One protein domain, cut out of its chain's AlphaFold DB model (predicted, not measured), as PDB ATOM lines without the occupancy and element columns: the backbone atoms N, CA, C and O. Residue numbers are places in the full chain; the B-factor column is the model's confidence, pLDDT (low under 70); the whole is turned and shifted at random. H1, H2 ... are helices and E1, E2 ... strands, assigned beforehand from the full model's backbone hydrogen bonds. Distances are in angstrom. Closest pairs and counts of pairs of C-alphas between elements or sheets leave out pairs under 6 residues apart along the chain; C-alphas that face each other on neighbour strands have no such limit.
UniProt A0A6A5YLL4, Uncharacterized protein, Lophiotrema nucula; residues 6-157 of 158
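What this domain is: This is residues 6 to 157 of the 158 residues of an uncharacterized protein of Lophiotrema nucula (UniProt A0A6A5YLL4). Two strongly twisted four-stranded sheets stand partly face to face with their strands crossed, and the hairpin E2-E3 faces one of them, the sheet with E11, in a stack of three sheets. From this body the pair E1 and E4 reaches out as an arm with the helix H1 at its far end. The printed part has 152 residues, of which named elements hold 76, and by these its class is mostly strand: one named helix and twelve named strands, in the order E1 H1 E2 E3 E4 E5 E6 E7 E8 E9 E10 E11 E12. One large sheet runs E6 E5 E10 E11, antiparallel from E5 to E11; the other, E8 E7 E9 E12, is mixed. The whole is elongated, 56 by 34 by 34 A, and only just compact, close to loose, with a radius of gyration of the C-alphas of 17.7 A.

How they stand to each other: E1, residues 6 to 11, is antiparallel to E4, residues 54 to 59, with N 8 and O 57 2.9 A apart, within hydrogen-bond range. H1, residues 14 to 22, has every O i to N i+4 pair within range and is on neither four-stranded sheet. E2, residues 28 to 33, and E3, residues 41 to 47, are a hairpin, with N 31 and O 43 2.8 A apart. E5, residues 63 to 68, is antiparallel to E10, residues 126 to 133, with N 66 and O 128 2.8 A apart. E6, residues 86 to 88, and E5 meet only at a point, C-alphas 87 and 64 being 4.2 A apart. E7, residues 93 to 96, and E8, residues 102 to 105, are a hairpin, with N 95 and O 103 2.8 A apart. E9, residues 115 to 119, is parallel to E7, with N 94 and O 116 2.8 A apart. E10 and E11, residues 136 to 142, are a hairpin, with N 129 and O 141 2.8 A apart. E12, residues 152 to 156, is antiparallel to E9, with N 115 and O 156 3.3 A apart. The closest C-alphas of E3 and E11 are those of Val 45 and Ile 140, 5.7 A.

Where its parts are: E1 begins at C-alpha 6, (-39.706, -31.318, 11.456). E10 measures 22.1 A, E3 and E11 17.3 A each, and H1 12.4 A. E12 ends at C-alpha 156, (-29.520, -38.971, -4.883).

The domain as a whole: The C-alphas farthest apart, Asp 15 and Pro 98, are 56.4 A apart. The printed part has no cut; E5 to E6 is the long link. Mean pLDDT of the printed part is 75.4, with 53 residues under 70, among them residues 24 to 51 and 151 to 157.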
ATOM      1  N   ARG A   6     -40.009 -32.731  11.706       66.69
ATOM      2  CA  ARG A   6     -39.706 -31.318  11.456       66.69
ATOM      3  C   ARG A   6     -40.998 -30.523  11.464       66.69
ATOM      4  O   ARG A   6     -42.010 -30.988  10.944       66.69
ATOM      5  N   LYS A   7     -40.949 -29.327  12.052       70.62
ATOM      6  CA  LYS A   7     -42.093 -28.423  12.175       70.62
ATOM      7  C   LYS A   7     -41.696 -27.025  11.723       70.62
ATOM      8  O   LYS A   7     -40.734 -26.464  12.237       70.62
ATOM      9  N   ILE A   8     -42.471 -26.457  10.810       73.12
ATOM     10  CA  ILE A   8     -42.470 -25.026  10.507       73.12
ATOM     11  C   ILE A   8     -43.854 -24.491  10.859       73.12
ATOM     12  O   ILE A   8     -44.867 -25.120  10.558       73.12
ATOM     13  N   ILE A   9     -43.898 -23.335  11.514       76.44
ATOM     14  CA  ILE A   9     -45.134 -22.588  11.736       76.44
ATOM     15  C   ILE A   9     -45.036 -21.336  10.881       76.44
ATOM     16  O   ILE A   9     -44.158 -20.505  11.105       76.44
ATOM     17  N   VAL A  10     -45.919 -21.221   9.897       75.31
ATOM     18  CA  VAL A  10     -46.069 -20.008   9.099       75.31
ATOM     19  C   VAL A  10     -47.242 -19.231   9.675       75.31
ATOM     20  O   VAL A  10     -48.348 -19.762   9.768       75.31
ATOM     21  N   ASN A  11     -46.991 -17.995  10.091       80.12
ATOM     22  CA  ASN A  11     -48.036 -17.070  10.510       80.12
ATOM     23  C   ASN A  11     -48.238 -16.043   9.400       80.12
ATOM     24  O   ASN A  11     -47.263 -15.567   8.823       80.12
ATOM     25  N   GLN A  12     -49.495 -15.738   9.112       76.38
ATOM     26  CA  GLN A  12     -49.916 -14.822   8.061       76.38
ATOM     27  C   GLN A  12     -50.956 -13.860   8.637       76.38
ATOM     28  O   GLN A  12     -51.802 -14.235   9.457       76.38
ATOM     29  N   THR A  13     -50.896 -12.610   8.208       84.06
ATOM     30  CA  THR A  13     -51.895 -11.584   8.501       84.06
ATOM     31  C   THR A  13     -53.203 -11.865   7.756       84.06
ATOM     32  O   THR A  13     -53.279 -12.724   6.877       84.06
ATOM     33  N   ALA A  14     -54.275 -11.153   8.117       82.69
ATOM     34  CA  ALA A  14     -55.552 -11.281   7.417       82.69
ATOM     35  C   ALA A  14     -55.439 -10.878   5.937       82.69
ATOM     36  O   ALA A  14     -55.959 -11.588   5.081       82.69
ATOM     37  N   ASP A  15     -54.706  -9.800   5.660       82.44
ATOM     38  CA  ASP A  15     -54.536  -9.252   4.313       82.44
ATOM     39  C   ASP A  15     -53.720 -10.199   3.424       82.44
ATOM     40  O   ASP A  15     -54.088 -10.440   2.276       82.44
ATOM     41  N   GLU A  16     -52.674 -10.825   3.971       78.62
ATOM     42  CA  GLU A  16     -51.888 -11.847   3.267       78.62
ATOM     43  C   GLU A  16     -52.730 -13.081   2.929       78.62
ATOM     44  O   GLU A  16     -52.639 -13.606   1.823       78.62
ATOM     45  N   VAL A  17     -53.579 -13.544   3.852       76.69
ATOM     46  CA  VAL A  17     -54.475 -14.682   3.592       76.69
ATOM     47  C   VAL A  17     -55.468 -14.348   2.477       76.69
ATOM     48  O   VAL A  17     -55.706 -15.187   1.611       76.69
ATOM     49  N   THR A  18     -56.020 -13.133   2.468       76.75
ATOM     50  CA  THR A  18     -56.936 -12.676   1.418       76.75
ATOM     51  C   THR A  18     -56.239 -12.565   0.065       76.75
ATOM     52  O   THR A  18     -56.770 -13.088  -0.911       76.75
ATOM     53  N   ALA A  19     -55.048 -11.963   0.006       76.81
ATOM     54  CA  ALA A  19     -54.277 -11.843  -1.229       76.81
ATOM     55  C   ALA A  19     -53.905 -13.221  -1.803       76.81
ATOM     56  O   ALA A  19     -54.170 -13.517  -2.964       76.81
ATOM     57  N   LEU A  20     -53.386 -14.123  -0.964       74.06
ATOM     58  CA  LEU A  20     -53.013 -15.468  -1.403       74.06
ATOM     59  C   LEU A  20     -54.223 -16.305  -1.846       74.06
ATOM     60  O   LEU A  20     -54.090 -17.143  -2.736       74.06
ATOM     61  N   ALA A  21     -55.394 -16.099  -1.234       72.62
ATOM     62  CA  ALA A  21     -56.630 -16.766  -1.639       72.62
ATOM     63  C   ALA A  21     -57.177 -16.225  -2.969       72.62
ATOM     64  O   ALA A  21     -57.714 -17.002  -3.755       72.62
ATOM     65  N   GLN A  22     -57.037 -14.920  -3.224       76.81
ATOM     66  CA  GLN A  22     -57.433 -14.288  -4.487       76.81
ATOM     67  C   GLN A  22     -56.571 -14.763  -5.661       76.81
ATOM     68  O   GLN A  22     -57.107 -15.011  -6.739       76.81
ATOM     69  N   ASP A  23     -55.274 -14.966  -5.425       70.94
ATOM     70  CA  ASP A  23     -54.308 -15.377  -6.451       70.94
ATOM     71  C   ASP A  23     -54.123 -16.909  -6.554       70.94
ATOM     72  O   ASP A  23     -53.234 -17.392  -7.254       70.94
ATOM     73  N   ASP A  24     -54.940 -17.690  -5.836       63.97
ATOM     74  CA  ASP A  24     -54.864 -19.158  -5.719       63.97
ATOM     75  C   ASP A  24     -53.464 -19.708  -5.358       63.97
ATOM     76  O   ASP A  24     -53.084 -20.833  -5.690       63.97
ATOM     77  N   LEU A  25     -52.678 -18.931  -4.614       51.12
ATOM     78  CA  LEU A  25     -51.311 -19.287  -4.247       51.12
ATOM     79  C   LEU A  25     -51.305 -20.329  -3.119       51.12
ATOM     80  O   LEU A  25     -52.129 -20.307  -2.207       51.12
ATOM     81  N   ARG A  26     -50.371 -21.287  -3.159       64.25
ATOM     82  CA  ARG A  26     -50.213 -22.319  -2.117       64.25
ATOM     83  C   ARG A  26     -48.787 -22.328  -1.592       64.25
ATOM     84  O   ARG A  26     -47.833 -22.184  -2.350       64.25
ATOM     85  N   LEU A  27     -48.647 -22.530  -0.286       61.72
ATOM     86  CA  LEU A  27     -47.349 -22.665   0.364       61.72
ATOM     87  C   LEU A  27     -46.763 -24.017  -0.000       61.72
ATOM     88  O   LEU A  27     -47.423 -25.043   0.148       61.72
ATOM     89  N   GLN A  28     -45.521 -23.996  -0.461       62.72
ATOM     90  CA  GLN A  28     -44.800 -25.167  -0.917       62.72
ATOM     91  C   GLN A  28     -43.495 -25.284  -0.135       62.72
ATOM     92  O   GLN A  28     -42.732 -24.326  -0.042       62.72
ATOM     93  N   VAL A  29     -43.230 -26.453   0.443       61.28
ATOM     94  CA  VAL A  29     -41.895 -26.781   0.948       61.28
ATOM     95  C   VAL A  29     -41.180 -27.492  -0.178       61.28
ATOM     96  O   VAL A  29     -41.583 -28.591  -0.551       61.28
ATOM     97  N   ALA A  30     -40.135 -26.867  -0.707       58.47
ATOM     98  CA  ALA A  30     -39.261 -27.488  -1.684       58.47
ATOM     99  C   ALA A  30     -37.941 -27.924  -1.036       58.47
ATOM    100  O   ALA A  30     -37.453 -27.288  -0.099       58.47
ATOM    101  N   LYS A  31     -37.350 -29.011  -1.528       61.53
ATOM    102  CA  LYS A  31     -36.026 -29.486  -1.136       61.53
ATOM    103  C   LYS A  31     -35.109 -29.520  -2.339       61.53
ATOM    104  O   LYS A  31     -35.481 -30.018  -3.393       61.53
ATOM    105  N   ASN A  32     -33.903 -28.996  -2.157       54.12
ATOM    106  CA  ASN A  32     -32.908 -28.975  -3.214       54.12
ATOM    107  C   ASN A  32     -32.257 -30.352  -3.367       54.12
ATOM    108  O   ASN A  32     -31.715 -30.897  -2.403       54.12
ATOM    109  N   VAL A  33     -32.283 -30.862  -4.590       54.44
ATOM    110  CA  VAL A  33     -31.555 -32.029  -5.069       54.44
ATOM    111  C   VAL A  33     -30.387 -31.531  -5.896       54.44
ATOM    112  O   VAL A  33     -30.562 -30.729  -6.803       54.44
ATOM    113  N   LYS A  34     -29.170 -31.951  -5.565       46.16
ATOM    114  CA  LYS A  34     -27.991 -31.661  -6.385       46.16
ATOM    115  C   LYS A  34     -27.589 -32.961  -7.079       46.16
ATOM    116  O   LYS A  34     -27.949 -34.035  -6.625       46.16
ATOM    117  N   LYS A  35     -26.909 -32.866  -8.213       54.75
ATOM    118  CA  LYS A  35     -26.269 -34.009  -8.873       54.75
ATOM    119  C   LYS A  35     -24.791 -33.680  -9.065       54.75
ATOM    120  O   LYS A  35     -24.457 -32.483  -9.102       54.75
ATOM    121  N   PRO A  36     -23.911 -34.678  -9.237       49.75
ATOM    122  CA  PRO A  36     -22.534 -34.426  -9.629       49.75
ATOM    123  C   PRO A  36     -22.517 -33.556 -10.895       49.75
ATOM    124  O   PRO A  36     -23.190 -33.850 -11.882       49.75
ATOM    125  N   ASN A  37     -21.794 -32.435 -10.852       52.75
ATOM    126  CA  ASN A  37     -21.629 -31.499 -11.973       52.75
ATOM    127  C   ASN A  37     -22.910 -30.828 -12.523       52.75
ATOM    128  O   ASN A  37     -22.881 -30.305 -13.638       52.75
ATOM    129  N   ARG A  38     -24.020 -30.776 -11.767       54.06
ATOM    130  CA  ARG A  38     -25.220 -29.995 -12.146       54.06
ATOM    131  C   ARG A  38     -25.616 -28.960 -11.095       54.06
ATOM    132  O   ARG A  38     -25.257 -29.061  -9.918       54.06
ATOM    133  N   LEU A  39     -26.367 -27.949 -11.539       52.69
ATOM    134  CA  LEU A  39     -27.005 -26.988 -10.641       52.69
ATOM    135  C   LEU A  39     -28.049 -27.706  -9.767       52.69
ATOM    136  O   LEU A  39     -28.668 -28.661 -10.235       52.69
ATOM    137  N   PRO A  40     -28.250 -27.274  -8.511       51.06
ATOM    138  CA  PRO A  40     -29.314 -27.810  -7.674       51.06
ATOM    139  C   PRO A  40     -30.699 -27.592  -8.305       51.06
ATOM    140  O   PRO A  40     -31.025 -26.479  -8.714       51.06
ATOM    141  N   GLU A  41     -31.514 -28.640  -8.334       59.16
ATOM    142  CA  GLU A  41     -32.925 -28.639  -8.725       59.16
ATOM    143  C   GLU A  41     -33.801 -28.638  -7.456       59.16
ATOM    144  O   GLU A  41     -33.414 -29.214  -6.443       59.16
ATOM    145  N   SER A  42     -34.972 -27.992  -7.452       52.44
ATOM    146  CA  SER A  42     -35.859 -27.937  -6.273       52.44
ATOM    147  C   SER A  42     -37.078 -28.850  -6.447       52.44
ATOM    148  O   SER A  42     -37.859 -28.661  -7.373       52.44
ATOM    149  N   ASN A  43     -37.284 -29.791  -5.521       61.25
ATOM    150  CA  ASN A  43     -38.413 -30.728  -5.516       61.25
ATOM    151  C   ASN A  43     -39.466 -30.379  -4.477       61.25
ATOM    152  O   ASN A  43     -39.131 -30.100  -3.331       61.25
ATOM    153  N   LEU A  44     -40.741 -30.470  -4.846       58.38
ATOM    154  CA  LEU A  44     -41.861 -30.213  -3.947       58.38
ATOM    155  C   LEU A  44     -42.041 -31.360  -2.934       58.38
ATOM    156  O   LEU A  44     -42.436 -32.463  -3.288       58.38
ATOM    157  N   VAL A  45     -41.805 -31.089  -1.651       60.00
ATOM    158  CA  VAL A  45     -41.936 -32.043  -0.532       60.00
ATOM    159  C   VAL A  45     -43.310 -31.948   0.138       60.00
ATOM    160  O   VAL A  45     -43.815 -32.911   0.720       60.00
ATOM    161  N   TRP A  46     -43.935 -30.771   0.091       60.28
ATOM    162  CA  TRP A  46     -45.248 -30.544   0.687       60.28
ATOM    163  C   TRP A  46     -45.922 -29.309   0.091       60.28
ATOM    164  O   TRP A  46     -45.237 -28.339  -0.220       60.28
ATOM    165  N   ARG A  47     -47.256 -29.320  -0.010       58.25
ATOM    166  CA  ARG A  47     -48.069 -28.151  -0.377       58.25
ATOM    167  C   ARG A  47     -49.243 -27.966   0.588       58.25
ATOM    168  O   ARG A  47     -49.821 -28.963   1.025       58.25
ATOM    169  N   THR A  48     -49.633 -26.726   0.883       55.91
ATOM    170  CA  THR A  48     -50.882 -26.449   1.616       55.91
ATOM    171  C   THR A  48     -52.110 -26.841   0.796       55.91
ATOM    172  O   THR A  48     -52.131 -26.669  -0.422       55.91
ATOM    173  N   LEU A  49     -53.158 -27.327   1.476       57.91
ATOM    174  CA  LEU A  49     -54.496 -27.495   0.895       57.91
ATOM    175  C   LEU A  49     -55.357 -26.235   1.158       57.91
ATOM    176  O   LEU A  49     -55.754 -25.603   0.179       57.91
ATOM    177  N   PRO A  50     -55.568 -25.794   2.420       64.31
ATOM    178  CA  PRO A  50     -56.143 -24.480   2.734       64.31
ATOM    179  C   PRO A  50     -55.083 -23.427   3.116       64.31
ATOM    180  O   PRO A  50     -54.041 -23.756   3.687       64.31
ATOM    181  N   ILE A  51     -55.377 -22.153   2.838       64.19
ATOM    182  CA  ILE A  51     -54.618 -20.988   3.322       64.19
ATOM    183  C   ILE A  51     -55.295 -20.487   4.598       64.19
ATOM    184  O   ILE A  51     -56.495 -20.215   4.601       64.19
ATOM    185  N   THR A  52     -54.547 -20.388   5.693       72.19
ATOM    186  CA  THR A  52     -55.061 -19.963   7.000       72.19
ATOM    187  C   THR A  52     -54.056 -19.040   7.678       72.19
ATOM    188  O   THR A  52     -52.864 -19.108   7.407       72.19
ATOM    189  N   ARG A  53     -54.512 -18.202   8.621       76.44
ATOM    190  CA  ARG A  53     -53.643 -17.259   9.367       76.44
ATOM    191  C   ARG A  53     -52.482 -17.929  10.100       76.44
ATOM    192  O   ARG A  53     -51.476 -17.296  10.397       76.44
ATOM    193  N   GLN A  54     -52.635 -19.205  10.418       78.31
ATOM    194  CA  GLN A  54     -51.564 -20.025  10.943       78.31
ATOM    195  C   GLN A  54     -51.566 -21.360  10.217       78.31
ATOM    196  O   GLN A  54     -52.593 -22.037  10.156       78.31
ATOM    197  N   ILE A  55     -50.406 -21.736   9.695       69.31
ATOM    198  CA  ILE A  55     -50.189 -22.978   8.966       69.31
ATOM    199  C   ILE A  55     -49.063 -23.718   9.672       69.31
ATOM    200  O   ILE A  55     -47.919 -23.267   9.704       69.31
ATOM    201  N   THR A  56     -49.397 -24.862  10.263       68.06
ATOM    202  CA  THR A  56     -48.394 -25.768  10.823       68.06
ATOM    203  C   THR A  56     -48.027 -26.797   9.767       68.06
ATOM    204  O   THR A  56     -48.847 -27.635   9.395       68.06
ATOM    205  N   VAL A  57     -46.784 -26.738   9.300       64.06
ATOM    206  CA  VAL A  57     -46.215 -27.707   8.370       64.06
ATOM    207  C   VAL A  57     -45.382 -28.692   9.164       64.06
ATOM    208  O   VAL A  57     -44.338 -28.330   9.709       64.06
ATOM    209  N   THR A  58     -45.838 -29.937   9.216       60.25
ATOM    210  CA  THR A  58     -45.130 -31.021   9.892       60.25
ATOM    211  C   THR A  58     -44.821 -32.113   8.885       60.25
ATOM    212  O   THR A  58     -45.712 -32.556   8.158       60.25
ATOM    213  N   TRP A  59     -43.574 -32.570   8.834       64.25
ATOM    214  CA  TRP A  59     -43.211 -33.727   8.025       64.25
ATOM    215  C   TRP A  59     -42.238 -34.636   8.767       64.25
ATOM    216  O   TRP A  59     -41.387 -34.186   9.539       64.25
ATOM    217  N   SER A  60     -42.394 -35.937   8.532       64.88
ATOM    218  CA  SER A  60     -41.399 -36.931   8.904       64.88
ATOM    219  C   SER A  60     -40.219 -36.806   7.942       64.88
ATOM    220  O   SER A  60     -40.416 -36.674   6.735       64.88
ATOM    221  N   SER A  61     -38.988 -36.839   8.453       69.56
ATOM    222  CA  SER A  61     -37.788 -36.952   7.615       69.56
ATOM    223  C   SER A  61     -37.433 -38.416   7.328       69.56
ATOM    224  O   SER A  61     -36.253 -38.758   7.234       69.56
ATOM    225  N   VAL A  62     -38.439 -39.293   7.286       83.94
ATOM    226  CA  VAL A  62     -38.278 -40.686   6.876       83.94
ATOM    227  C   VAL A  62     -38.456 -40.749   5.366       83.94
ATOM    228  O   VAL A  62     -39.545 -40.520   4.837       83.94
ATOM    229  N   TYR A  63     -37.345 -41.022   4.692       85.81
ATOM    230  CA  TYR A  63     -37.274 -41.138   3.246       85.81
ATOM    231  C   TYR A  63     -37.331 -42.592   2.820       85.81
ATOM    232  O   TYR A  63     -36.917 -43.496   3.553       85.81
ATOM    233  N   GLY A  64     -37.831 -42.798   1.612       90.62
ATOM    234  CA  GLY A  64     -37.889 -44.094   0.972       90.62
ATOM    235  C   GLY A  64     -37.399 -43.999  -0.458       90.62
ATOM    236  O   GLY A  64     -37.531 -42.953  -1.096       90.62
ATOM    237  N   ILE A  65     -36.858 -45.107  -0.948       92.12
ATOM    238  CA  ILE A  65     -36.537 -45.306  -2.357       92.12
ATOM    239  C   ILE A  65     -37.476 -46.354  -2.951       92.12
ATOM    240  O   ILE A  65     -37.802 -47.367  -2.324       92.12
ATOM    241  N   ASN A  66     -37.912 -46.089  -4.171       95.38
ATOM    242  CA  ASN A  66     -38.582 -47.018  -5.065       95.38
ATOM    243  C   ASN A  66     -38.033 -46.775  -6.481       95.38
ATOM    244  O   ASN A  66     -37.057 -46.045  -6.655       95.38
ATOM    245  N   TRP A  67     -38.596 -47.413  -7.494       94.88
ATOM    246  CA  TRP A  67     -38.142 -47.262  -8.867       94.88
ATOM    247  C   TRP A  67     -39.299 -47.441  -9.847       94.88
ATOM    248  O   TRP A  67     -40.329 -48.037  -9.516       94.88
ATOM    249  N   ILE A  68     -39.118 -46.908 -11.051       94.38
ATOM    250  CA  ILE A  68     -39.958 -47.191 -12.215       94.38
ATOM    251  C   ILE A  68     -39.097 -47.734 -13.352       94.38
ATOM    252  O   ILE A  68     -37.918 -47.383 -13.473       94.38
ATOM    253  N   SER A  69     -39.715 -48.538 -14.209       90.38
ATOM    254  CA  SER A  69     -39.193 -48.847 -15.537       90.38
ATOM    255  C   SER A  69     -39.857 -47.944 -16.579       90.38
ATOM    256  O   SER A  69     -41.047 -47.634 -16.494       90.38
ATOM    257  N   GLY A  70     -39.078 -47.494 -17.565       85.50
ATOM    258  CA  GLY A  70     -39.565 -46.642 -18.650       85.50
ATOM    259  C   GLY A  70     -39.545 -45.141 -18.347       85.50
ATOM    260  O   GLY A  70     -38.645 -44.630 -17.671       85.50
ATOM    261  N   GLU A  71     -40.491 -44.407 -18.935       84.56
ATOM    262  CA  GLU A  71     -40.499 -42.943 -18.915       84.56
ATOM    263  C   GLU A  71     -41.179 -42.331 -17.695       84.56
ATOM    264  O   GLU A  71     -42.135 -42.877 -17.146       84.56
ATOM    265  N   VAL A  72     -40.686 -41.152 -17.296       81.56
ATOM    266  CA  VAL A  72     -41.363 -40.342 -16.281       81.56
ATOM    267  C   VAL A  72     -42.688 -39.862 -16.884       81.56
ATOM    268  O   VAL A  72     -42.672 -39.236 -17.947       81.56
ATOM    269  N   PRO A  73     -43.839 -40.153 -16.254       78.75
ATOM    270  CA  PRO A  73     -45.127 -39.728 -16.778       78.75
ATOM    271  C   PRO A  73     -45.219 -38.200 -16.839       78.75
ATOM    272  O   PRO A  73     -44.648 -37.485 -16.014       78.75
ATOM    273  N   GLN A  74     -45.971 -37.696 -17.820       75.00
ATOM    274  CA  GLN A  74     -46.234 -36.264 -17.937       75.00
ATOM    275  C   GLN A  74     -46.983 -35.741 -16.697       75.00
ATOM    276  O   GLN A  74     -47.750 -36.491 -16.082       75.00
ATOM    277  N   PRO A  75     -46.816 -34.453 -16.336       71.81
ATOM    278  CA  PRO A  75     -47.566 -33.847 -15.241       71.81
ATOM    279  C   PRO A  75     -49.074 -34.110 -15.360       71.81
ATOM    280  O   PRO A  75     -49.666 -33.917 -16.419       71.81
ATOM    281  N   GLY A  76     -49.693 -34.558 -14.265       68.19
ATOM    282  CA  GLY A  76     -51.117 -34.914 -14.214       68.19
ATOM    283  C   GLY A  76     -51.425 -36.401 -14.425       68.19
ATOM    284  O   GLY A  76     -52.543 -36.821 -14.135       68.19
ATOM    285  N   PHE A  77     -50.453 -37.215 -14.851       73.69
ATOM    286  CA  PHE A  77     -50.599 -38.670 -14.948       73.69
ATOM    287  C   PHE A  77     -50.046 -39.384 -13.708       73.69
ATOM    288  O   PHE A  77     -49.103 -38.924 -13.062       73.69
ATOM    289  N   GLY A  78     -50.649 -40.524 -13.359       77.56
ATOM    290  CA  GLY A  78     -50.233 -41.326 -12.208       77.56
ATOM    291  C   GLY A  78     -48.869 -41.989 -12.415       77.56
ATOM    292  O   GLY A  78     -48.591 -42.542 -13.479       77.56
ATOM    293  N   LEU A  79     -48.034 -41.977 -11.374       82.81
ATOM    294  CA  LEU A  79     -46.762 -42.694 -11.343       82.81
ATOM    295  C   LEU A  79     -46.993 -44.161 -10.961       82.81
ATOM    296  O   LEU A  79     -47.454 -44.450  -9.856       82.81
ATOM    297  N   ARG A  80     -46.656 -45.095 -11.855       90.50
ATOM    298  CA  ARG A  80     -46.724 -46.534 -11.569       90.50
ATOM    299  C   ARG A  80     -45.366 -47.033 -11.084       90.50
ATOM    300  O   ARG A  80     -44.434 -47.120 -11.870       90.50
ATOM    301  N   LEU A  81     -45.279 -47.361  -9.797       93.62
ATOM    302  CA  LEU A  81     -44.067 -47.903  -9.177       93.62
ATOM    303  C   LEU A  81     -43.867 -49.374  -9.560       93.62
ATOM    304  O   LEU A  81     -44.835 -50.137  -9.602       93.62
ATOM    305  N   SER A  82     -42.617 -49.757  -9.806       94.31
ATOM    306  CA  SER A  82     -42.241 -51.124 -10.192       94.31
ATOM    307  C   SER A  82     -41.728 -51.962  -9.014       94.31
ATOM    308  O   SER A  82     -41.707 -53.187  -9.101       94.31
ATOM    309  N   GLY A  83     -41.349 -51.326  -7.901       93.38
ATOM    310  CA  GLY A  83     -40.810 -51.992  -6.717       93.38
ATOM    311  C   GLY A  83     -41.615 -51.779  -5.436       93.38
ATOM    312  O   GLY A  83     -42.660 -51.124  -5.392       93.38
ATOM    313  N   VAL A  84     -41.066 -52.316  -4.348       94.25
ATOM    314  CA  VAL A  84     -41.529 -52.069  -2.978       94.25
ATOM    315  C   VAL A  84     -40.691 -50.952  -2.362       94.25
ATOM    316  O   VAL A  84     -39.475 -50.897  -2.552       94.25
ATOM    317  N   TRP A  85     -41.342 -50.073  -1.601       94.81
ATOM    318  CA  TRP A  85     -40.660 -49.005  -0.880       94.81
ATOM    319  C   TRP A  85     -39.641 -49.556   0.112       94.81
ATOM    320  O   TRP A  85     -39.959 -50.391   0.960       94.81
ATOM    321  N   LYS A  86     -38.421 -49.029   0.039       93.94
ATOM    322  CA  LYS A  86     -37.368 -49.283   1.014       93.94
ATOM    323  C   LYS A  86     -37.081 -48.000   1.765       93.94
ATOM    324  O   LYS A  86     -36.652 -47.023   1.165       93.94
ATOM    325  N   GLN A  87     -37.286 -48.016   3.078       91.75
ATOM    326  CA  GLN A  87     -36.852 -46.915   3.927       91.75
ATOM    327  C   GLN A  87     -35.330 -46.759   3.847       91.75
ATOM    328  O   GLN A  87     -34.590 -47.742   3.973       91.75
ATOM    329  N   VAL A  88     -34.880 -45.519   3.682       86.38
ATOM    330  CA  VAL A  88     -33.467 -45.154   3.590       86.38
ATOM    331  C   VAL A  88     -33.064 -44.204   4.705       86.38
ATOM    332  O   VAL A  88     -33.884 -43.491   5.286       86.38
ATOM    333  N   GLN A  89     -31.775 -44.214   5.017       80.81
ATOM    334  CA  GLN A  89     -31.152 -43.271   5.934       80.81
ATOM    335  C   GLN A  89     -30.161 -42.422   5.142       80.81
ATOM    336  O   GLN A  89     -29.523 -42.919   4.213       80.81
ATOM    337  N   GLN A  90     -30.048 -41.146   5.508       74.25
ATOM    338  CA  GLN A  90     -28.996 -40.279   4.984       74.25
ATOM    339  C   GLN A  90     -27.623 -40.863   5.347       74.25
ATOM    340  O   GLN A  90     -27.466 -41.462   6.411       74.25
ATOM    341  N   GLY A  91     -26.667 -40.726   4.438       73.25
ATOM    342  CA  GLY A  91     -25.352 -41.364   4.474       73.25
ATOM    343  C   GLY A  91     -25.361 -42.860   4.147       73.25
ATOM    344  O   GLY A  91     -24.320 -43.500   4.231       73.25
ATOM    345  N   GLY A  92     -26.523 -43.444   3.827       79.56
ATOM    346  CA  GLY A  92     -26.650 -44.865   3.512       79.56
ATOM    347  C   GLY A  92     -26.379 -45.192   2.044       79.56
ATOM    348  O   GLY A  92     -26.618 -44.374   1.158       79.56
ATOM    349  N   SER A  93     -25.968 -46.432   1.795       84.94
ATOM    350  CA  SER A  93     -25.757 -46.983   0.456       84.94
ATOM    351  C   SER A  93     -26.758 -48.110   0.185       84.94
ATOM    352  O   SER A  93     -27.023 -48.952   1.051       84.94
ATOM    353  N   PHE A  94     -27.352 -48.111  -1.007       89.06
ATOM    354  CA  PHE A  94     -28.432 -49.017  -1.389       89.06
ATOM    355  C   PHE A  94     -28.231 -49.579  -2.795       89.06
ATOM    356  O   PHE A  94     -27.673 -48.933  -3.675       89.06
ATOM    357  N   GLU A  95     -28.714 -50.793  -3.020       91.81
ATOM    358  CA  GLU A  95     -28.574 -51.494  -4.293       91.81
ATOM    359  C   GLU A  95     -29.884 -52.175  -4.684       91.81
ATOM    360  O   GLU A  95     -30.487 -52.887  -3.872       91.81
ATOM    361  N   LEU A  96     -30.321 -51.953  -5.927       94.31
ATOM    362  CA  LEU A  96     -31.428 -52.674  -6.539       94.31
ATOM    363  C   LEU A  96     -30.899 -54.009  -7.051       94.31
ATOM    364  O   LEU A  96     -30.138 -54.053  -8.015       94.31
ATOM    365  N   GLY A  97     -31.272 -55.093  -6.376       92.56
ATOM    366  CA  GLY A  97     -30.794 -56.427  -6.715       92.56
ATOM    367  C   GLY A  97     -31.491 -57.032  -7.941       92.56
ATOM    368  O   GLY A  97     -32.521 -56.526  -8.400       92.56
ATOM    369  N   PRO A  98     -31.008 -58.190  -8.425       92.50
ATOM    370  CA  PRO A  98     -31.626 -58.932  -9.530       92.50
ATOM    371  C   PRO A  98     -33.101 -59.305  -9.299       92.50
ATOM    372  O   PRO A  98     -33.839 -59.527 -10.253       92.50
ATOM    373  N   GLN A  99     -33.545 -59.352  -8.039       93.94
ATOM    374  CA  GLN A  99     -34.931 -59.617  -7.638       93.94
ATOM    375  C   GLN A  99     -35.831 -58.369  -7.689       93.94
ATOM    376  O   GLN A  99     -36.942 -58.402  -7.167       93.94
ATOM    377  N   ALA A 100     -35.355 -57.263  -8.275       92.94
ATOM    378  CA  ALA A 100     -36.084 -55.998  -8.381       92.94
ATOM    379  C   ALA A 100     -36.442 -55.367  -7.012       92.94
ATOM    380  O   ALA A 100     -37.399 -54.597  -6.875       92.94
ATOM    381  N   ALA A 101     -35.643 -55.681  -5.985       94.94
ATOM    382  CA  ALA A 101     -35.812 -55.208  -4.616       94.94
ATOM    383  C   ALA A 101     -34.569 -54.459  -4.119       94.94
ATOM    384  O   ALA A 101     -33.434 -54.876  -4.356       94.94
ATOM    385  N   TRP A 102     -34.801 -53.359  -3.404       94.44
ATOM    386  CA  TRP A 102     -33.745 -52.554  -2.796       94.44
ATOM    387  C   TRP A 102     -33.186 -53.211  -1.529       94.44
ATOM    388  O   TRP A 102     -33.925 -53.624  -0.630       94.44
ATOM    389  N   SER A 103     -31.863 -53.222  -1.416       92.88
ATOM    390  CA  SER A 103     -31.115 -53.729  -0.267       92.88
ATOM    391  C   SER A 103     -30.101 -52.691   0.209       92.88
ATOM    392  O   SER A 103     -29.681 -51.837  -0.563       92.88
ATOM    393  N   SER A 104     -29.744 -52.714   1.494       90.12
ATOM    394  CA  SER A 104     -28.681 -51.847   2.018       90.12
ATOM    395  C   SER A 104     -27.331 -52.506   1.772       90.12
ATOM    396  O   SER A 104     -27.170 -53.689   2.077       90.12
ATOM    397  N   THR A 105     -26.361 -51.753   1.265       82.62
ATOM    398  CA  THR A 105     -24.977 -52.214   1.130       82.62
ATOM    399  C   THR A 105     -24.154 -51.746   2.331       82.62
ATOM    400  O   THR A 105     -24.505 -50.789   3.020       82.62
ATOM    401  N   ARG A 106     -23.085 -52.484   2.654       64.50
ATOM    402  CA  ARG A 106     -22.279 -52.274   3.873       64.50
ATOM    403  C   ARG A 106     -21.169 -51.224   3.702       64.50
ATOM    404  O   ARG A 106     -20.350 -51.090   4.602       64.50
ATOM    405  N   GLU A 107     -21.126 -50.534   2.563       56.12
ATOM    406  CA  GLU A 107     -20.037 -49.624   2.198       56.12
ATOM    407  C   GLU A 107     -20.335 -48.177   2.607       56.12
ATOM    408  O   GLU A 107     -21.270 -47.552   2.104       56.12
ATOM    409  N   ASP A 108     -19.490 -47.741   3.543       52.25
ATOM    410  CA  ASP A 108     -19.024 -46.408   3.915       52.25
ATOM    411  C   ASP A 108     -20.016 -45.257   4.132       52.25
ATOM    412  O   ASP A 108     -20.821 -44.862   3.296       52.25
ATOM    413  N   THR A 109     -19.843 -44.662   5.314       51.66
ATOM    414  CA  THR A 109     -20.352 -43.370   5.769       51.66
ATOM    415  C   THR A 109     -19.881 -42.252   4.844       51.66
ATOM    416  O   THR A 109     -18.841 -41.635   5.083       51.66
ATOM    417  N   PHE A 110     -20.642 -41.975   3.792       53.97
ATOM    418  CA  PHE A 110     -20.501 -40.737   3.037       53.97
ATOM    419  C   PHE A 110     -21.418 -39.655   3.601       53.97
ATOM    420  O   PHE A 110     -22.448 -39.946   4.207       53.97
ATOM    421  N   LEU A 111     -20.953 -38.414   3.430       52.31
ATOM    422  CA  LEU A 111     -21.533 -37.129   3.831       52.31
ATOM    423  C   LEU A 111     -22.998 -37.223   4.280       52.31
ATOM    424  O   LEU A 111     -23.856 -37.595   3.481       52.31
ATOM    425  N   ASP A 112     -23.274 -36.772   5.509       59.53
ATOM    426  CA  ASP A 112     -24.549 -36.797   6.261       59.53
ATOM    427  C   ASP A 112     -25.806 -36.257   5.533       59.53
ATOM    428  O   ASP A 112     -26.862 -36.066   6.135       59.53
ATOM    429  N   ARG A 113     -25.711 -35.928   4.244       60.12
ATOM    430  CA  ARG A 113     -26.735 -35.282   3.431       60.12
ATOM    431  C   ARG A 113     -27.234 -36.131   2.257       60.12
ATOM    432  O   ARG A 113     -28.271 -35.756   1.712       60.12
ATOM    433  N   TYR A 114     -26.558 -37.218   1.864       66.81
ATOM    434  CA  TYR A 114     -26.848 -37.960   0.616       66.81
ATOM    435  C   TYR A 114     -27.009 -39.456   0.865       66.81
ATOM    436  O   TYR A 114     -26.495 -39.959   1.856       66.81
ATOM    437  N   PHE A 115     -27.705 -40.176  -0.011       72.62
ATOM    438  CA  PHE A 115     -27.596 -41.634  -0.073       72.62
ATOM    439  C   PHE A 115     -27.179 -42.059  -1.474       72.62
ATOM    440  O   PHE A 115     -27.474 -41.385  -2.462       72.62
ATOM    441  N   LEU A 116     -26.478 -43.182  -1.534       77.88
ATOM    442  CA  LEU A 116     -25.968 -43.748  -2.771       77.88
ATOM    443  C   LEU A 116     -26.875 -44.881  -3.221       77.88
ATOM    444  O   LEU A 116     -27.317 -45.697  -2.409       77.88
ATOM    445  N   VAL A 117     -27.134 -44.938  -4.522       85.56
ATOM    446  CA  VAL A 117     -27.914 -46.008  -5.144       85.56
ATOM    447  C   VAL A 117     -27.114 -46.664  -6.262       85.56
ATOM    448  O   VAL A 117     -26.370 -46.005  -6.987       85.56
ATOM    449  N   ARG A 118     -27.252 -47.984  -6.376       86.94
ATOM    450  CA  ARG A 118     -26.664 -48.812  -7.438       86.94
ATOM    451  C   ARG A 118     -27.737 -49.685  -8.071       86.94
ATOM    452  O   ARG A 118     -28.657 -50.129  -7.378       86.94
ATOM    453  N   ASN A 119     -27.603 -49.973  -9.361       91.12
ATOM    454  CA  ASN A 119     -28.530 -50.845 -10.074       91.12
ATOM    455  C   ASN A 119     -27.835 -52.140 -10.517       91.12
ATOM    456  O   ASN A 119     -27.029 -52.139 -11.440       91.12
ATOM    457  N   ARG A 120     -28.165 -53.264  -9.872       90.88
ATOM    458  CA  ARG A 120     -27.813 -54.623 -10.331       90.88
ATOM    459  C   ARG A 120     -28.992 -55.356 -10.964       90.88
ATOM    460  O   ARG A 120     -28.905 -56.555 -11.234       90.88
ATOM    461  N   TYR A 121     -30.104 -54.662 -11.171       93.69
ATOM    462  CA  TYR A 121     -31.197 -55.170 -11.973       93.69
ATOM    463  C   TYR A 121     -30.801 -55.168 -13.450       93.69
ATOM    464  O   TYR A 121     -29.905 -54.443 -13.870       93.69
ATOM    465  N   HIS A 122     -31.435 -56.028 -14.239       91.88
ATOM    466  CA  HIS A 122     -31.012 -56.307 -15.613       91.88
ATOM    467  C   HIS A 122     -31.425 -55.227 -16.627       91.88
ATOM    468  O   HIS A 122     -31.006 -55.295 -17.779       91.88
ATOM    469  N   GLU A 123     -32.226 -54.243 -16.216       92.81
ATOM    470  CA  GLU A 123     -32.667 -53.124 -17.050       92.81
ATOM    471  C   GLU A 123     -32.380 -51.768 -16.383       92.81
ATOM    472  O   GLU A 123     -32.261 -51.697 -15.153       92.81
ATOM    473  N   PRO A 124     -32.264 -50.682 -17.170       92.25
ATOM    474  CA  PRO A 124     -32.157 -49.334 -16.630       92.25
ATOM    475  C   PRO A 124     -33.424 -48.934 -15.872       92.25
ATOM    476  O   PRO A 124     -34.540 -49.181 -16.334       92.25
ATOM    477  N   VAL A 125     -33.254 -48.257 -14.737       93.12
ATOM    478  CA  VAL A 125     -34.373 -47.831 -13.883       93.12
ATOM    479  C   VAL A 125     -34.264 -46.359 -13.529       93.12
ATOM    480  O   VAL A 125     -33.169 -45.822 -13.404       93.12
ATOM    481  N   LYS A 126     -35.400 -45.701 -13.316       91.06
ATOM    482  CA  LYS A 126     -35.432 -44.344 -12.758       91.06
ATOM    483  C   LYS A 126     -35.760 -44.427 -11.272       91.06
ATOM    484  O   LYS A 126     -36.740 -45.070 -10.882       91.06
ATOM    485  N   VAL A 127     -34.928 -43.810 -10.439       90.94
ATOM    486  CA  VAL A 127     -35.067 -43.857  -8.976       90.94
ATOM    487  C   VAL A 127     -36.190 -42.925  -8.541       90.94
ATOM    488  O   VAL A 127     -36.259 -41.774  -8.959       90.94
ATOM    489  N   VAL A 128     -37.075 -43.415  -7.680       90.62
ATOM    490  CA  VAL A 128     -38.173 -42.640  -7.103       90.62
ATOM    491  C   VAL A 128     -37.891 -42.411  -5.632       90.62
ATOM    492  O   VAL A 128     -37.697 -43.364  -4.881       90.62
ATOM    493  N   ILE A 129     -37.925 -41.153  -5.208       87.69
ATOM    494  CA  ILE A 129     -37.808 -40.764  -3.806       87.69
ATOM    495  C   ILE A 129     -39.183 -40.433  -3.264       87.69
ATOM    496  O   ILE A 129     -39.971 -39.730  -3.899       87.69
ATOM    497  N   GLY A 130     -39.457 -40.933  -2.067       86.94
ATOM    498  CA  GLY A 130     -40.697 -40.682  -1.357       86.94
ATOM    499  C   GLY A 130     -40.475 -40.327   0.098       86.94
ATOM    500  O   GLY A 130     -39.386 -40.495   0.652       86.94
ATOM    501  N   ILE A 131     -41.547 -39.845   0.712       86.00
ATOM    502  CA  ILE A 131     -41.632 -39.578   2.146       86.00
ATOM    503  C   ILE A 131     -42.739 -40.419   2.761       86.00
ATOM    504  O   ILE A 131     -43.783 -40.648   2.147       86.00
ATOM    505  N   GLU A 132     -42.509 -40.866   3.987       84.88
ATOM    506  CA  GLU A 132     -43.512 -41.605   4.739       84.88
ATOM    507  C   GLU A 132     -44.633 -40.670   5.234       84.88
ATOM    508  O   GLU A 132     -44.397 -39.573   5.759       84.88
ATOM    509  N   ARG A 133     -45.874 -41.125   5.078       81.56
ATOM    510  CA  ARG A 133     -47.121 -40.522   5.559       81.56
ATOM    511  C   ARG A 133     -47.917 -41.552   6.358       81.56
ATOM    512  O   ARG A 133     -47.650 -42.746   6.318       81.56
ATOM    513  N   ALA A 134     -48.981 -41.092   7.018       76.19
ATOM    514  CA  ALA A 134     -49.865 -41.950   7.811       76.19
ATOM    515  C   ALA A 134     -50.485 -43.127   7.027       76.19
ATOM    516  O   ALA A 134     -50.787 -44.153   7.626       76.19
ATOM    517  N   MET A 135     -50.683 -42.984   5.711       78.44
ATOM    518  CA  MET A 135     -51.315 -44.000   4.855       78.44
ATOM    519  C   MET A 135     -50.335 -44.705   3.901       78.44
ATOM    520  O   MET A 135     -50.772 -45.414   3.000       78.44
ATOM    521  N   GLY A 136     -49.023 -44.526   4.079       86.38
ATOM    522  CA  GLY A 136     -48.004 -45.134   3.222       86.38
ATOM    523  C   GLY A 136     -46.977 -44.125   2.731       86.38
ATOM    524  O   GLY A 136     -46.594 -43.217   3.460       86.38
ATOM    525  N   TRP A 137     -46.512 -44.289   1.499       88.44
ATOM    526  CA  TRP A 137     -45.442 -43.479   0.924       88.44
ATOM    527  C   TRP A 137     -45.967 -42.567  -0.179       88.44
ATOM    528  O   TRP A 137     -46.618 -43.045  -1.110       88.44
ATOM    529  N   ASP A 138     -45.608 -41.288  -0.112       86.12
ATOM    530  CA  ASP A 138     -45.860 -40.324  -1.183       86.12
ATOM    531  C   ASP A 138     -44.582 -40.150  -2.016       86.12
ATOM    532  O   ASP A 138     -43.564 -39.722  -1.456       86.12
ATOM    533  N   PRO A 139     -44.595 -40.425  -3.335       85.88
ATOM    534  CA  PRO A 139     -43.515 -40.022  -4.227       85.88
ATOM    535  C   PRO A 139     -43.389 -38.494  -4.254       85.88
ATOM    536  O   PRO A 139     -44.371 -37.792  -4.487       85.88
ATOM    537  N   ILE A 140     -42.177 -37.984  -4.051       81.06
ATOM    538  CA  ILE A 140     -41.866 -36.544  -4.084       81.06
ATOM    539  C   ILE A 140     -40.869 -36.175  -5.185       81.06
ATOM    540  O   ILE A 140     -40.733 -35.001  -5.520       81.06
ATOM    541  N   TYR A 141     -40.168 -37.160  -5.746       81.81
ATOM    542  CA  TYR A 141     -39.228 -36.962  -6.843       81.81
ATOM    543  C   TYR A 141     -39.035 -38.256  -7.627       81.81
ATOM    544  O   TYR A 141     -39.023 -39.344  -7.054       81.81
ATOM    545  N   VAL A 142     -38.855 -38.122  -8.936       84.56
ATOM    546  CA  VAL A 142     -38.403 -39.192  -9.822       84.56
ATOM    547  C   VAL A 142     -37.165 -38.668 -10.515       84.56
ATOM    548  O   VAL A 142     -37.232 -37.608 -11.139       84.56
ATOM    549  N   ASP A 143     -36.054 -39.386 -10.411       81.88
ATOM    550  CA  ASP A 143     -34.866 -39.017 -11.155       81.88
ATOM    551  C   ASP A 143     -35.128 -39.206 -12.655       81.88
ATOM    552  O   ASP A 143     -35.426 -40.323 -13.086       81.88
ATOM    553  N   PRO A 144     -35.060 -38.143 -13.478       79.81
ATOM    554  CA  PRO A 144     -35.271 -38.281 -14.912       79.81
ATOM    555  C   PRO A 144     -34.139 -39.057 -15.601       79.81
ATOM    556  O   PRO A 144     -34.318 -39.503 -16.735       79.81
ATOM    557  N   VAL A 145     -32.981 -39.208 -14.952       83.00
ATOM    558  CA  VAL A 145     -31.833 -39.941 -15.480       83.00
ATOM    559  C   VAL A 145     -31.969 -41.419 -15.095       83.00
ATOM    560  O   VAL A 145     -32.135 -41.732 -13.918       83.00
ATOM    561  N   PRO A 146     -31.945 -42.340 -16.073       87.19
ATOM    562  CA  PRO A 146     -31.986 -43.763 -15.786       87.19
ATOM    563  C   PRO A 146     -30.625 -44.263 -15.287       87.19
ATOM    564  O   PRO A 146     -29.621 -44.124 -15.987       87.19
ATOM    565  N   LEU A 147     -30.634 -44.920 -14.129       86.00
ATOM    566  CA  LEU A 147     -29.503 -45.630 -13.542       86.00
ATOM    567  C   LEU A 147     -29.296 -46.955 -14.293       86.00
ATOM    568  O   LEU A 147     -30.183 -47.820 -14.273       86.00
ATOM    569  N   GLN A 148     -28.166 -47.121 -14.990       89.94
ATOM    570  CA  GLN A 148     -27.939 -48.295 -15.841       89.94
ATOM    571  C   GLN A 148     -27.550 -49.532 -15.018       89.94
ATOM    572  O   GLN A 148     -26.993 -49.409 -13.925       89.94
ATOM    573  N   PRO A 149     -27.806 -50.749 -15.532       88.94
ATOM    574  CA  PRO A 149     -27.275 -51.973 -14.945       88.94
ATOM    575  C   PRO A 149     -25.750 -51.925 -14.823       88.94
ATOM    576  O   PRO A 149     -25.046 -51.729 -15.809       88.94
ATOM    577  N   GLY A 150     -25.237 -52.160 -13.619       74.56
ATOM    578  CA  GLY A 150     -23.804 -52.136 -13.340       74.56
ATOM    579  C   GLY A 150     -23.226 -50.746 -13.072       74.56
ATOM    580  O   GLY A 150     -22.055 -50.678 -12.698       74.56
ATOM    581  N   ASP A 151     -24.017 -49.671 -13.177       64.69
ATOM    582  CA  ASP A 151     -23.580 -48.347 -12.740       64.69
ATOM    583  C   ASP A 151     -23.412 -48.336 -11.215       64.69
ATOM    584  O   ASP A 151     -24.315 -48.686 -10.439       64.69
ATOM    585  N   ALA A 152     -22.229 -47.905 -10.784       53.53
ATOM    586  CA  ALA A 152     -22.029 -47.356  -9.460       53.53
ATOM    587  C   ALA A 152     -22.060 -45.831  -9.591       53.53
ATOM    588  O   ALA A 152     -21.361 -45.296 -10.443       53.53
ATOM    589  N   GLU A 153     -22.811 -45.181  -8.699       50.59
ATOM    590  CA  GLU A 153     -22.842 -43.727  -8.463       50.59
ATOM    591  C   GLU A 153     -23.919 -42.940  -9.223       50.59
ATOM    592  O   GLU A 153     -23.637 -42.200 -10.159       50.59
ATOM    593  N   ASP A 154     -25.144 -42.977  -8.692       46.97
ATOM    594  CA  ASP A 154     -25.972 -41.768  -8.647       46.97
ATOM    595  C   ASP A 154     -26.036 -41.268  -7.193       46.97
ATOM    596  O   ASP A 154     -26.510 -41.964  -6.287       46.97
ATOM    597  N   GLU A 155     -25.537 -40.051  -6.952       47.09
ATOM    598  CA  GLU A 155     -25.801 -39.312  -5.716       47.09
ATOM    599  C   GLU A 155     -27.243 -38.806  -5.765       47.09
ATOM    600  O   GLU A 155     -27.561 -37.861  -6.492       47.09
ATOM    601  N   VAL A 156     -28.129 -39.414  -4.973       45.72
ATOM    602  CA  VAL A 156     -29.520 -38.971  -4.883       45.72
ATOM    603  C   VAL A 156     -29.741 -38.287  -3.540       45.72
ATOM    604  O   VAL A 156     -29.550 -38.841  -2.456       45.72
ATOM    605  N   HIS A 157     -30.129 -37.020  -3.617       38.75
ATOM    606  CA  HIS A 157     -30.373 -36.185  -2.452       38.75
ATOM    607  C   HIS A 157     -31.834 -36.341  -2.032       38.75
ATOM    608  O   HIS A 157     -32.725 -35.801  -2.686       38.75
TER     609      HIS A 157